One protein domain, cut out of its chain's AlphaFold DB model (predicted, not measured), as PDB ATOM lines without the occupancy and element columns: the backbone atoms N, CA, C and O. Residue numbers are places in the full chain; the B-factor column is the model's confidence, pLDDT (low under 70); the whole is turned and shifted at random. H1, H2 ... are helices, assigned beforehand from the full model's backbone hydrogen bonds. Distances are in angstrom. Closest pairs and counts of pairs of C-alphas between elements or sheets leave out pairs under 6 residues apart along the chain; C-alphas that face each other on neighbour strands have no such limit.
ATOM      1  N   THR A  19     -41.757 -13.270  48.507       97.19
ATOM      2  CA  THR A  19     -41.067 -12.040  48.085       97.19
ATOM      3  C   THR A  19     -40.946 -11.903  46.568       97.19
ATOM      4  O   THR A  19     -40.987 -10.781  46.070       97.19
ATOM      5  N   ALA A  20     -40.865 -13.007  45.817       97.19
ATOM      6  CA  ALA A  20     -40.837 -12.961  44.354       97.19
ATOM      7  C   ALA A  20     -42.120 -12.330  43.787       97.19
ATOM      8  O   ALA A  20     -42.044 -11.510  42.881       97.19
ATOM      9  N   LEU A  21     -43.280 -12.632  44.385       97.38
ATOM     10  CA  LEU A  21     -44.560 -12.013  44.023       97.38
ATOM     11  C   LEU A  21     -44.607 -10.519  44.353       97.38
ATOM     12  O   LEU A  21     -45.137  -9.734  43.578       97.38
ATOM     13  N   LEU A  22     -44.055 -10.117  45.500       97.56
ATOM     14  CA  LEU A  22     -44.031  -8.708  45.907       97.56
ATOM     15  C   LEU A  22     -43.082  -7.853  45.052       97.56
ATOM     16  O   LEU A  22     -43.283  -6.645  44.954       97.56
ATOM     17  N   ASN A  23     -42.067  -8.471  44.441       96.00
ATOM     18  CA  ASN A  23     -41.074  -7.802  43.595       96.00
ATOM     19  C   ASN A  23     -41.437  -7.793  42.100       96.00
ATOM     20  O   ASN A  23     -40.778  -7.091  41.318       96.00
ATOM     21  N   ASP A  24     -42.460  -8.554  41.709       95.62
ATOM     22  CA  ASP A  24     -43.007  -8.564  40.356       95.62
ATOM     23  C   ASP A  24     -44.127  -7.514  40.233       95.62
ATOM     24  O   ASP A  24     -45.222  -7.711  40.770       95.62
ATOM     25  N   PRO A  25     -43.887  -6.383  39.549       95.88
ATOM     26  CA  PRO A  25     -44.848  -5.290  39.498       95.88
ATOM     27  C   PRO A  25     -46.110  -5.613  38.691       95.88
ATOM     28  O   PRO A  25     -47.122  -4.944  38.903       95.88
ATOM     29  N   LEU A  26     -46.087  -6.627  37.815       94.44
ATOM     30  CA  LEU A  26     -47.277  -7.063  37.077       94.44
ATOM     31  C   LEU A  26     -48.277  -7.760  38.003       94.44
ATOM     32  O   LEU A  26     -49.484  -7.599  37.836       94.44
ATOM     33  N   PHE A  27     -47.783  -8.505  38.995       95.94
ATOM     34  CA  PHE A  27     -48.631  -9.274  39.904       95.94
ATOM     35  C   PHE A  27     -48.807  -8.630  41.282       95.94
ATOM     36  O   PHE A  27     -49.780  -8.926  41.981       95.94
ATOM     37  N   ASN A  28     -47.893  -7.767  41.719       98.00
ATOM     38  CA  ASN A  28     -47.937  -7.203  43.059       98.00
ATOM     39  C   ASN A  28     -49.167  -6.306  43.271       98.00
ATOM     40  O   ASN A  28     -49.370  -5.325  42.565       98.00
ATOM     41  N   LYS A  29     -49.938  -6.592  44.326       98.38
ATOM     42  CA  LYS A  29     -51.069  -5.765  44.786       98.38
ATOM     43  C   LYS A  29     -50.754  -4.960  46.047       98.38
ATOM     44  O   LYS A  29     -51.590  -4.201  46.537       98.38
ATOM     45  N   GLY A  30     -49.568  -5.141  46.629       97.50
ATOM     46  CA  GLY A  30     -49.176  -4.544  47.904       97.50
ATOM     47  C   GLY A  30     -50.201  -4.817  49.009       97.50
ATOM     48  O   GLY A  30     -50.609  -5.951  49.246       97.50
ATOM     49  N   SER A  31     -50.667  -3.760  49.678       97.31
ATOM     50  CA  SER A  31     -51.649  -3.875  50.767       97.31
ATOM     51  C   SER A  31     -53.037  -4.382  50.342       97.31
ATOM     52  O   SER A  31     -53.842  -4.682  51.221       97.31
ATOM     53  N   ALA A  32     -53.318  -4.504  49.041       98.31
ATOM     54  CA  ALA A  32     -54.601  -4.982  48.523       98.31
ATOM     55  C   ALA A  32     -54.693  -6.508  48.360       98.31
ATOM     56  O   ALA A  32     -55.763  -7.020  48.038       98.31
ATOM     57  N   PHE A  33     -53.619  -7.263  48.631       98.31
ATOM     58  CA  PHE A  33     -53.737  -8.717  48.756       98.31
ATOM     59  C   PHE A  33     -54.701  -9.080  49.890       98.31
ATOM     60  O   PHE A  33     -54.506  -8.662  51.039       98.31
ATOM     61  N   THR A  34     -55.710  -9.891  49.571       97.31
ATOM     62  CA  THR A  34     -56.692 -10.386  50.547       97.31
ATOM     63  C   THR A  34     -56.036 -11.327  51.559       97.31
ATOM     64  O   THR A  34     -54.993 -11.917  51.285       97.31
ATOM     65  N   MET A  35     -56.648 -11.534  52.728       96.25
ATOM     66  CA  MET A  35     -56.101 -12.471  53.723       96.25
ATOM     67  C   MET A  35     -55.971 -13.904  53.184       96.25
ATOM     68  O   MET A  35     -54.983 -14.580  53.474       96.25
ATOM     69  N   ALA A  36     -56.922 -14.344  52.353       95.56
ATOM     70  CA  ALA A  36     -56.866 -15.646  51.692       95.56
ATOM     71  C   ALA A  36     -55.667 -15.742  50.736       95.56
ATOM     72  O   ALA A  36     -54.898 -16.699  50.809       95.56
ATOM     73  N   GLU A  37     -55.451 -14.720  49.899       96.88
ATOM     74  CA  GLU A  37     -54.285 -14.654  49.010       96.88
ATOM     75  C   GLU A  37     -52.981 -14.615  49.798       96.88
ATOM     76  O   GLU A  37     -52.050 -15.342  49.466       96.88
ATOM     77  N   ARG A  38     -52.914 -13.831  50.881       97.44
ATOM     78  CA  ARG A  38     -51.715 -13.765  51.721       97.44
ATOM     79  C   ARG A  38     -51.362 -15.125  52.312       97.44
ATOM     80  O   ARG A  38     -50.191 -15.498  52.300       97.44
ATOM     81  N   SER A  39     -52.356 -15.883  52.774       95.62
ATOM     82  CA  SER A  39     -52.128 -17.229  53.299       95.62
ATOM     83  C   SER A  39     -51.708 -18.214  52.207       95.62
ATOM     84  O   SER A  39     -50.765 -18.972  52.409       95.62
ATOM     85  N   ALA A  40     -52.384 -18.215  51.056       95.75
ATOM     86  CA  ALA A  40     -52.149 -19.191  49.989       95.75
ATOM     87  C   ALA A  40     -50.866 -18.921  49.175       95.75
ATOM     88  O   ALA A  40     -50.251 -19.850  48.647       95.75
ATOM     89  N   LEU A  41     -50.443 -17.656  49.082       96.50
ATOM     90  CA  LEU A  41     -49.278 -17.211  48.305       96.50
ATOM     91  C   LEU A  41     -48.030 -16.976  49.170       96.50
ATOM     92  O   LEU A  41     -47.002 -16.545  48.650       96.50
ATOM     93  N   GLY A  42     -48.096 -17.259  50.477       96.44
ATOM     94  CA  GLY A  42     -46.960 -17.113  51.393       96.44
ATOM     95  C   GLY A  42     -46.564 -15.657  51.664       96.44
ATOM     96  O   GLY A  42     -45.380 -15.349  51.734       96.44
ATOM     97  N   LEU A  43     -47.545 -14.754  51.782       97.75
ATOM     98  CA  LEU A  43     -47.336 -13.323  52.059       97.75
ATOM     99  C   LEU A  43     -47.644 -12.930  53.511       97.75
ATOM    100  O   LEU A  43     -47.402 -11.789  53.907       97.75
ATOM    101  N   SER A  44     -48.211 -13.839  54.310       95.88
ATOM    102  CA  SER A  44     -48.454 -13.609  55.737       95.88
ATOM    103  C   SER A  44     -47.154 -13.229  56.455       95.88
ATOM    104  O   SER A  44     -46.155 -13.929  56.344       95.88
ATOM    105  N   GLY A  45     -47.167 -12.105  57.177       96.06
ATOM    106  CA  GLY A  45     -45.981 -11.546  57.843       96.06
ATOM    107  C   GLY A  45     -45.099 -10.647  56.966       96.06
ATOM    108  O   GLY A  45     -44.254  -9.942  57.507       96.06
ATOM    109  N   LEU A  46     -45.314 -10.601  55.643       97.56
ATOM    110  CA  LEU A  46     -44.555  -9.739  54.719       97.56
ATOM    111  C   LEU A  46     -45.228  -8.383  54.447       97.56
ATOM    112  O   LEU A  46     -44.629  -7.506  53.829       97.56
ATOM    113  N   LEU A  47     -46.483  -8.211  54.871       97.25
ATOM    114  CA  LEU A  47     -47.299  -7.020  54.619       97.25
ATOM    115  C   LEU A  47     -47.966  -6.533  55.916       97.25
ATOM    116  O   LEU A  47     -48.322  -7.367  56.752       97.25
ATOM    117  N   PRO A  48     -48.222  -5.216  56.066       96.31
ATOM    118  CA  PRO A  48     -49.014  -4.685  57.177       96.31
ATOM    119  C   PRO A  48     -50.388  -5.358  57.283       96.31
ATOM    120  O   PRO A  48     -50.999  -5.674  56.262       96.31
ATOM    121  N   SER A  49     -50.898  -5.546  58.502       95.25
ATOM    122  CA  SER A  49     -52.095  -6.363  58.774       95.25
ATOM    123  C   SER A  49     -53.364  -5.893  58.061       95.25
ATOM    124  O   SER A  49     -54.189  -6.719  57.682       95.25
ATOM    125  N   GLN A  50     -53.520  -4.584  57.850       97.06
ATOM    126  CA  GLN A  50     -54.696  -4.039  57.182       97.06
ATOM    127  C   GLN A  50     -54.707  -4.416  55.692       97.06
ATOM    128  O   GLN A  50     -53.721  -4.224  54.973       97.06
ATOM    129  N   VAL A  51     -55.844  -4.928  55.222       97.94
ATOM    130  CA  VAL A  51     -56.138  -5.050  53.788       97.94
ATOM    131  C   VAL A  51     -56.750  -3.728  53.327       97.94
ATOM    132  O   VAL A  51     -57.705  -3.242  53.934       97.94
ATOM    133  N   CYS A  52     -56.173  -3.129  52.290       97.56
ATOM    134  CA  CYS A  52     -56.652  -1.881  51.691       97.56
ATOM    135  C   CYS A  52     -57.368  -2.168  50.371       97.56
ATOM    136  O   CYS A  52     -56.990  -3.106  49.671       97.56
ATOM    137  N   THR A  53     -58.328  -1.331  49.984       97.81
ATOM    138  CA  THR A  53     -58.841  -1.356  48.607       97.81
ATOM    139  C   THR A  53     -57.867  -0.654  47.656       97.81
ATOM    140  O   THR A  53     -56.922   0.009  48.100       97.81
ATOM    141  N   ILE A  54     -58.083  -0.790  46.343       97.75
ATOM    142  CA  ILE A  54     -57.292  -0.047  45.356       97.75
ATOM    143  C   ILE A  54     -57.524   1.464  45.500       97.75
ATOM    144  O   ILE A  54     -56.576   2.230  45.389       97.75
ATOM    145  N   GLU A  55     -58.728   1.896  45.877       98.00
ATOM    146  CA  GLU A  55     -59.067   3.303  46.124       98.00
ATOM    147  C   GLU A  55     -58.242   3.887  47.279       98.00
ATOM    148  O   GLU A  55     -57.658   4.958  47.133       98.00
ATOM    149  N   ASN A  56     -58.083   3.155  48.391       98.00
ATOM    150  CA  ASN A  56     -57.202   3.602  49.481       98.00
ATOM    151  C   ASN A  56     -55.734   3.710  49.034       98.00
ATOM    152  O   ASN A  56     -54.960   4.505  49.572       98.00
ATOM    153  N   GLN A  57     -55.308   2.860  48.096       98.44
ATOM    154  CA  GLN A  57     -53.957   2.930  47.548       98.44
ATOM    155  C   GLN A  57     -53.794   4.128  46.607       98.44
ATOM    156  O   GLN A  57     -52.757   4.786  46.676       98.44
ATOM    157  N   VAL A  58     -54.802   4.428  45.780       98.31
ATOM    158  CA  VAL A  58     -54.846   5.619  44.919       98.31
ATOM    159  C   VAL A  58     -54.746   6.882  45.769       98.31
ATOM    160  O   VAL A  58     -53.862   7.697  45.524       98.31
ATOM    161  N   GLU A  59     -55.559   7.008  46.819       98.00
ATOM    162  CA  GLU A  59     -55.530   8.151  47.742       98.00
ATOM    163  C   GLU A  59     -54.127   8.377  48.324       98.00
ATOM    164  O   GLU A  59     -53.562   9.468  48.219       98.00
ATOM    165  N   ARG A  60     -53.485   7.309  48.818       97.81
ATOM    166  CA  ARG A  60     -52.112   7.374  49.340       97.81
ATOM    167  C   ARG A  60     -51.096   7.813  48.285       97.81
ATOM    168  O   ARG A  60     -50.147   8.527  48.611       97.81
ATOM    169  N   VAL A  61     -51.238   7.358  47.041       98.19
ATOM    170  CA  VAL A  61     -50.365   7.796  45.942       98.19
ATOM    171  C   VAL A  61     -50.575   9.286  45.681       98.19
ATOM    172  O   VAL A  61     -49.595  10.030  45.648       98.19
ATOM    173  N   MET A  62     -51.826   9.740  45.584       97.88
ATOM    174  CA  MET A  62     -52.156  11.140  45.308       97.88
ATOM    175  C   MET A  62     -51.656  12.087  46.402       97.88
ATOM    176  O   MET A  62     -51.050  13.113  46.089       97.88
ATOM    177  N   GLU A  63     -51.785  11.726  47.682       97.94
ATOM    178  CA  GLU A  63     -51.206  12.508  48.784       97.94
ATOM    179  C   GLU A  63     -49.694  12.725  48.624       97.94
ATOM    180  O   GLU A  63     -49.172  13.808  48.895       97.94
ATOM    181  N   ASN A  64     -48.964  11.688  48.203       97.94
ATOM    182  CA  ASN A  64     -47.517  11.764  48.019       97.94
ATOM    183  C   ASN A  64     -47.136  12.509  46.741       97.94
ATOM    184  O   ASN A  64     -46.135  13.225  46.739       97.94
ATOM    185  N   TYR A  65     -47.933  12.361  45.687       97.31
ATOM    186  CA  TYR A  65     -47.792  13.084  44.430       97.31
ATOM    187  C   TYR A  65     -47.933  14.600  44.635       97.31
ATOM    188  O   TYR A  65     -47.075  15.364  44.191       97.31
ATOM    189  N   HIS A  66     -48.947  15.044  45.385       96.69
ATOM    190  CA  HIS A  66     -49.164  16.466  45.672       96.69
ATOM    191  C   HIS A  66     -48.068  17.092  46.546       96.69
ATOM    192  O   HIS A  66     -47.827  18.292  46.452       96.69
ATOM    193  N   LYS A  67     -47.359  16.291  47.351       97.38
ATOM    194  CA  LYS A  67     -46.217  16.748  48.163       97.38
ATOM    195  C   LYS A  67     -44.927  16.944  47.356       97.38
ATOM    196  O   LYS A  67     -43.964  17.482  47.896       97.38
ATOM    197  N   LYS A  68     -44.860  16.486  46.099       97.75
ATOM    198  CA  LYS A  68     -43.676  16.670  45.244       97.75
ATOM    199  C   LYS A  68     -43.587  18.107  44.749       97.75
ATOM    200  O   LYS A  68     -44.592  18.684  44.330       97.75
ATOM    201  N   SER A  69     -42.378  18.663  44.795       96.25
ATOM    202  CA  SER A  69     -42.131  20.082  44.535       96.25
ATOM    203  C   SER A  69     -41.965  20.387  43.047       96.25
ATOM    204  O   SER A  69     -42.350  21.462  42.591       96.25
ATOM    205  N   THR A  70     -41.464  19.422  42.274       96.81
ATOM    206  CA  THR A  70     -41.245  19.562  40.829       96.81
ATOM    207  C   THR A  70     -41.921  18.447  40.038       96.81
ATOM    208  O   THR A  70     -42.162  17.352  40.552       96.81
ATOM    209  N   ASP A  71     -42.181  18.697  38.755       95.94
ATOM    210  CA  ASP A  71     -42.719  17.674  37.853       95.94
ATOM    211  C   ASP A  71     -41.753  16.501  37.664       95.94
ATOM    212  O   ASP A  71     -42.195  15.362  37.540       95.94
ATOM    213  N   LEU A  72     -40.440  16.737  37.728       95.94
ATOM    214  CA  LEU A  72     -39.456  15.657  37.681       95.94
ATOM    215  C   LEU A  72     -39.562  14.740  38.909       95.94
ATOM    216  O   LEU A  72     -39.514  13.520  38.780       95.94
ATOM    217  N   GLU A  73     -39.763  15.298  40.105       96.88
ATOM    218  CA  GLU A  73     -40.012  14.487  41.302       96.88
ATOM    219  C   GLU A  73     -41.337  13.719  41.220       96.88
ATOM    220  O   GLU A  73     -41.420  12.582  41.696       96.88
ATOM    221  N   ARG A  74     -42.369  14.315  40.605       97.88
ATOM    222  CA  ARG A  74     -43.640  13.633  40.313       97.88
ATOM    223  C   ARG A  74     -43.431  12.476  39.341       97.88
ATOM    224  O   ARG A  74     -43.917  11.380  39.607       97.88
ATOM    225  N   TYR A  75     -42.646  12.676  38.286       97.31
ATOM    226  CA  TYR A  75     -42.257  11.623  37.349       97.31
ATOM    227  C   TYR A  75     -41.528  10.477  38.062       97.31
ATOM    228  O   TYR A  75     -41.959   9.331  37.974       97.31
ATOM    229  N   ILE A  76     -40.491  10.777  38.854       96.25
ATOM    230  CA  ILE A  76     -39.738   9.762  39.614       96.25
ATOM    231  C   ILE A  76     -40.666   8.992  40.564       96.25
ATOM    232  O   ILE A  76     -40.543   7.772  40.707       96.25
ATOM    233  N   HIS A  77     -41.612   9.685  41.205       97.31
ATOM    234  CA  HIS A  77     -42.609   9.058  42.067       97.31
ATOM    235  C   HIS A  77     -43.513   8.080  41.303       97.31
ATOM    236  O   HIS A  77     -43.725   6.961  41.776       97.31
ATOM    237  N   LEU A  78     -44.009   8.478  40.127       97.38
ATOM    238  CA  LEU A  78     -44.874   7.651  39.285       97.38
ATOM    239  C   LEU A  78     -44.124   6.457  38.675       97.38
ATOM    240  O   LEU A  78     -44.636   5.343  38.732       97.38
ATOM    241  N   VAL A  79     -42.890   6.631  38.198       95.38
ATOM    242  CA  VAL A  79     -42.053   5.514  37.713       95.38
ATOM    243  C   VAL A  79     -41.760   4.521  38.840       95.38
ATOM    244  O   VAL A  79     -41.921   3.316  38.667       95.38
ATOM    245  N   SER A  80     -41.451   5.009  40.046       96.25
ATOM    246  CA  SER A  80     -41.261   4.142  41.221       96.25
ATOM    247  C   SER A  80     -42.538   3.386  41.615       96.25
ATOM    248  O   SER A  80     -42.474   2.329  42.248       96.25
ATOM    249  N   LEU A  81     -43.717   3.941  41.312       97.75
ATOM    250  CA  LEU A  81     -44.989   3.243  41.467       97.75
ATOM    251  C   LEU A  81     -45.153   2.173  40.384       97.75
ATOM    252  O   LEU A  81     -45.477   1.044  40.742       97.75
ATOM    253  N   GLN A  82     -44.866   2.489  39.119       97.25
ATOM    254  CA  GLN A  82     -44.877   1.522  38.018       97.25
ATOM    255  C   GLN A  82     -43.977   0.323  38.343       97.25
ATOM    256  O   GLN A  82     -44.417  -0.816  38.285       97.25
ATOM    257  N   ASP A  83     -42.740   0.562  38.787       95.44
ATOM    258  CA  ASP A  83     -41.764  -0.456  39.219       95.44
ATOM    259  C   ASP A  83     -42.193  -1.304  40.411       95.44
ATOM    260  O   ASP A  83     -41.587  -2.344  40.667       95.44
ATOM    261  N   ARG A  84     -43.206  -0.869  41.158       96.69
ATOM    262  CA  ARG A  84     -43.704  -1.574  42.337       96.69
ATOM    263  C   ARG A  84     -45.009  -2.307  42.058       96.69
ATOM    264  O   ARG A  84     -45.206  -3.382  42.612       96.69
ATOM    265  N   ASN A  85     -45.918  -1.695  41.304       98.19
ATOM    266  CA  ASN A  85     -47.286  -2.156  41.102       98.19
ATOM    267  C   ASN A  85     -47.883  -1.477  39.858       98.19
ATOM    268  O   ASN A  85     -48.341  -0.332  39.923       98.19
ATOM    269  N   GLU A  86     -47.884  -2.189  38.734       97.00
ATOM    270  CA  GLU A  86     -48.344  -1.655  37.450       97.00
ATOM    271  C   GLU A  86     -49.856  -1.451  37.413       97.00
ATOM    272  O   GLU A  86     -50.320  -0.439  36.894       97.00
ATOM    273  N   THR A  87     -50.634  -2.343  38.033       98.12
ATOM    274  CA  THR A  87     -52.097  -2.183  38.081       98.12
ATOM    275  C   THR A  87     -52.474  -0.875  38.781       98.12
ATOM    276  O   THR A  87     -53.263  -0.093  38.253       98.12
ATOM    277  N   LEU A  88     -51.858  -0.583  39.932       98.62
ATOM    278  CA  LEU A  88     -52.084   0.665  40.659       98.62
ATOM    279  C   LEU A  88     -51.552   1.886  39.901       98.62
ATOM    280  O   LEU A  88     -52.213   2.918  39.902       98.62
ATOM    281  N   PHE A  89     -50.388   1.783  39.252       98.44
ATOM    282  CA  PHE A  89     -49.857   2.851  38.398       98.44
ATOM    283  C   PHE A  89     -50.867   3.266  37.324       98.44
ATOM    284  O   PHE A  89     -51.227   4.440  37.235       98.44
ATOM    285  N   TYR A  90     -51.375   2.301  36.555       98.12
ATOM    286  CA  TYR A  90     -52.337   2.590  35.496       98.12
ATOM    287  C   TYR A  90     -53.698   3.009  36.035       98.12
ATOM    288  O   TYR A  90     -54.335   3.857  35.415       98.12
ATOM    289  N   ARG A  91     -54.129   2.498  37.196       97.69
ATOM    290  CA  ARG A  91     -55.353   2.980  37.847       97.69
ATOM    291  C   ARG A  91     -55.243   4.461  38.203       97.69
ATOM    292  O   ARG A  91     -56.126   5.238  37.865       97.69
ATOM    293  N   VAL A  92     -54.135   4.855  38.829       97.56
ATOM    294  CA  VAL A  92     -53.871   6.243  39.227       97.56
ATOM    295  C   VAL A  92     -53.852   7.178  38.010       97.56
ATOM    296  O   VAL A  92     -54.467   8.242  38.061       97.56
ATOM    297  N   ILE A  93     -53.206   6.770  36.912       95.62
ATOM    298  CA  ILE A  93     -53.176   7.558  35.669       95.62
ATOM    299  C   ILE A  93     -54.558   7.633  35.026       95.62
ATOM    300  O   ILE A  93     -54.971   8.722  34.644       95.62
ATOM    301  N   ALA A  94     -55.271   6.513  34.899       91.88
ATOM    302  CA  ALA A  94     -56.589   6.485  34.267       91.88
ATOM    303  C   ALA A  94     -57.586   7.401  34.995       91.88
ATOM    304  O   ALA A  94     -58.304   8.157  34.347       91.88
ATOM    305  N   ASP A  95     -57.559   7.402  36.331       92.31
ATOM    306  CA  ASP A  95     -58.431   8.239  37.160       92.31
ATOM    307  C   ASP A  95     -58.062   9.741  37.093       92.31
ATOM    308  O   ASP A  95     -58.887  10.592  37.417       92.31
ATOM    309  N   ASN A  96     -56.837  10.090  36.670       93.44
ATOM    310  CA  ASN A  96     -56.286  11.457  36.729       93.44
ATOM    311  C   ASN A  96     -55.569  11.876  35.432       93.44
ATOM    312  O   ASN A  96     -54.580  12.618  35.461       93.44
ATOM    313  N   LEU A  97     -56.042  11.385  34.286       90.12
ATOM    314  CA  LEU A  97     -55.273  11.389  33.042       90.12
ATOM    315  C   LEU A  97     -54.794  12.780  32.611       90.12
ATOM    316  O   LEU A  97     -53.633  12.936  32.244       90.12
ATOM    317  N   GLU A  98     -55.657  13.793  32.675       88.12
ATOM    318  CA  GLU A  98     -55.322  15.156  32.244       88.12
ATOM    319  C   GLU A  98     -54.168  15.757  33.062       88.12
ATOM    320  O   GLU A  98     -53.281  16.401  32.504       88.12
TER     321      GLU A  98
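What this domain is: This is residues 19 to 98 of the 555 residues of the protein "NAD-dependent malic enzyme" of Bdellovibrionales bacterium (UniProt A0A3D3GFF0). Three helices make one end of an elongated domain: H3 and H4 form a narrow V that is closest near the link between them, and H5 packs on both, about perpendicular to H3 and at a steep tilt to H4, which it meets at residues 78 to 82 of H4 alone. The other end is a looser, loop-rich part in which the two short helices H1 and H2 touch no helix, with long links after each of them. The printed part has 80 residues with five named helices, in the order H1, H2, H3, H4, H5, and no named strand; the class is all helix. The whole is compact, with a radius of gyration of the C-alphas of 13.3 A, and its C-alphas span 40 by 21 by 20 A along the three main axes.

How they stand to each other: H1, residues 19 to 23, and H2, residues 35 to 40, are apart. H3, residues 54 to 66, is apart from both of them. H4, residues 71 to 82, is close to H3 but not clearly touching it, with the C-alphas of Tyr 65 and Arg 74 closest at 5.9 A. The two run opposite ways at a shallow tilt of 25 degrees. H5, residues 86 to 95, touches H3, and their closest C-alphas are those of Val 58 and Val 92, 5.8 A apart. The lines of H3 and H5 are about perpendicular, at 73 degrees. H4 touches H5 with residues 78 to 82 alone, and the C-alphas of Gln 82 and Phe 89 are the closest, at 5.2 A. H4 and H5 run opposite ways at a steep tilt of 49 degrees. H1 and H2 are also apart from H4 and H5. In H1, H2, H3, H4 and H5 every O i to N i+4 pair of the backbone is within hydrogen-bond range.

Where its parts are: H1 begins at C-alpha 19, at (-41.067, -12.040, 48.085), and measures 6.2 A from first to last C-alpha over residues 19 to 23. H2, residues 35 to 40, measures 8.6 A. H3 is the longest helix by residues, with 13, and measures 18.4 A from C-alpha 54 at (-57.292, -0.047, 45.356) to C-alpha 66. H4, residues 71 to 82, measures 16.3 A. H5, residues 86 to 95, measures 14.1 A and ends at C-alpha 95, at (-58.431, 8.239, 37.160).

The domain as a whole: The two C-alphas farthest apart are those of Ala 40 and Thr 70, at 41.3 A. The printed part runs from residue 19 to residue 98 and has no cut. The links from H1 to H2, with 11 residues, and from H2 to H3, with 13 residues, are long; those from H3 to H4 and from H4 to H5 are tight. The mean pLDDT of the printed part is 96.7, and no printed residue is under 70.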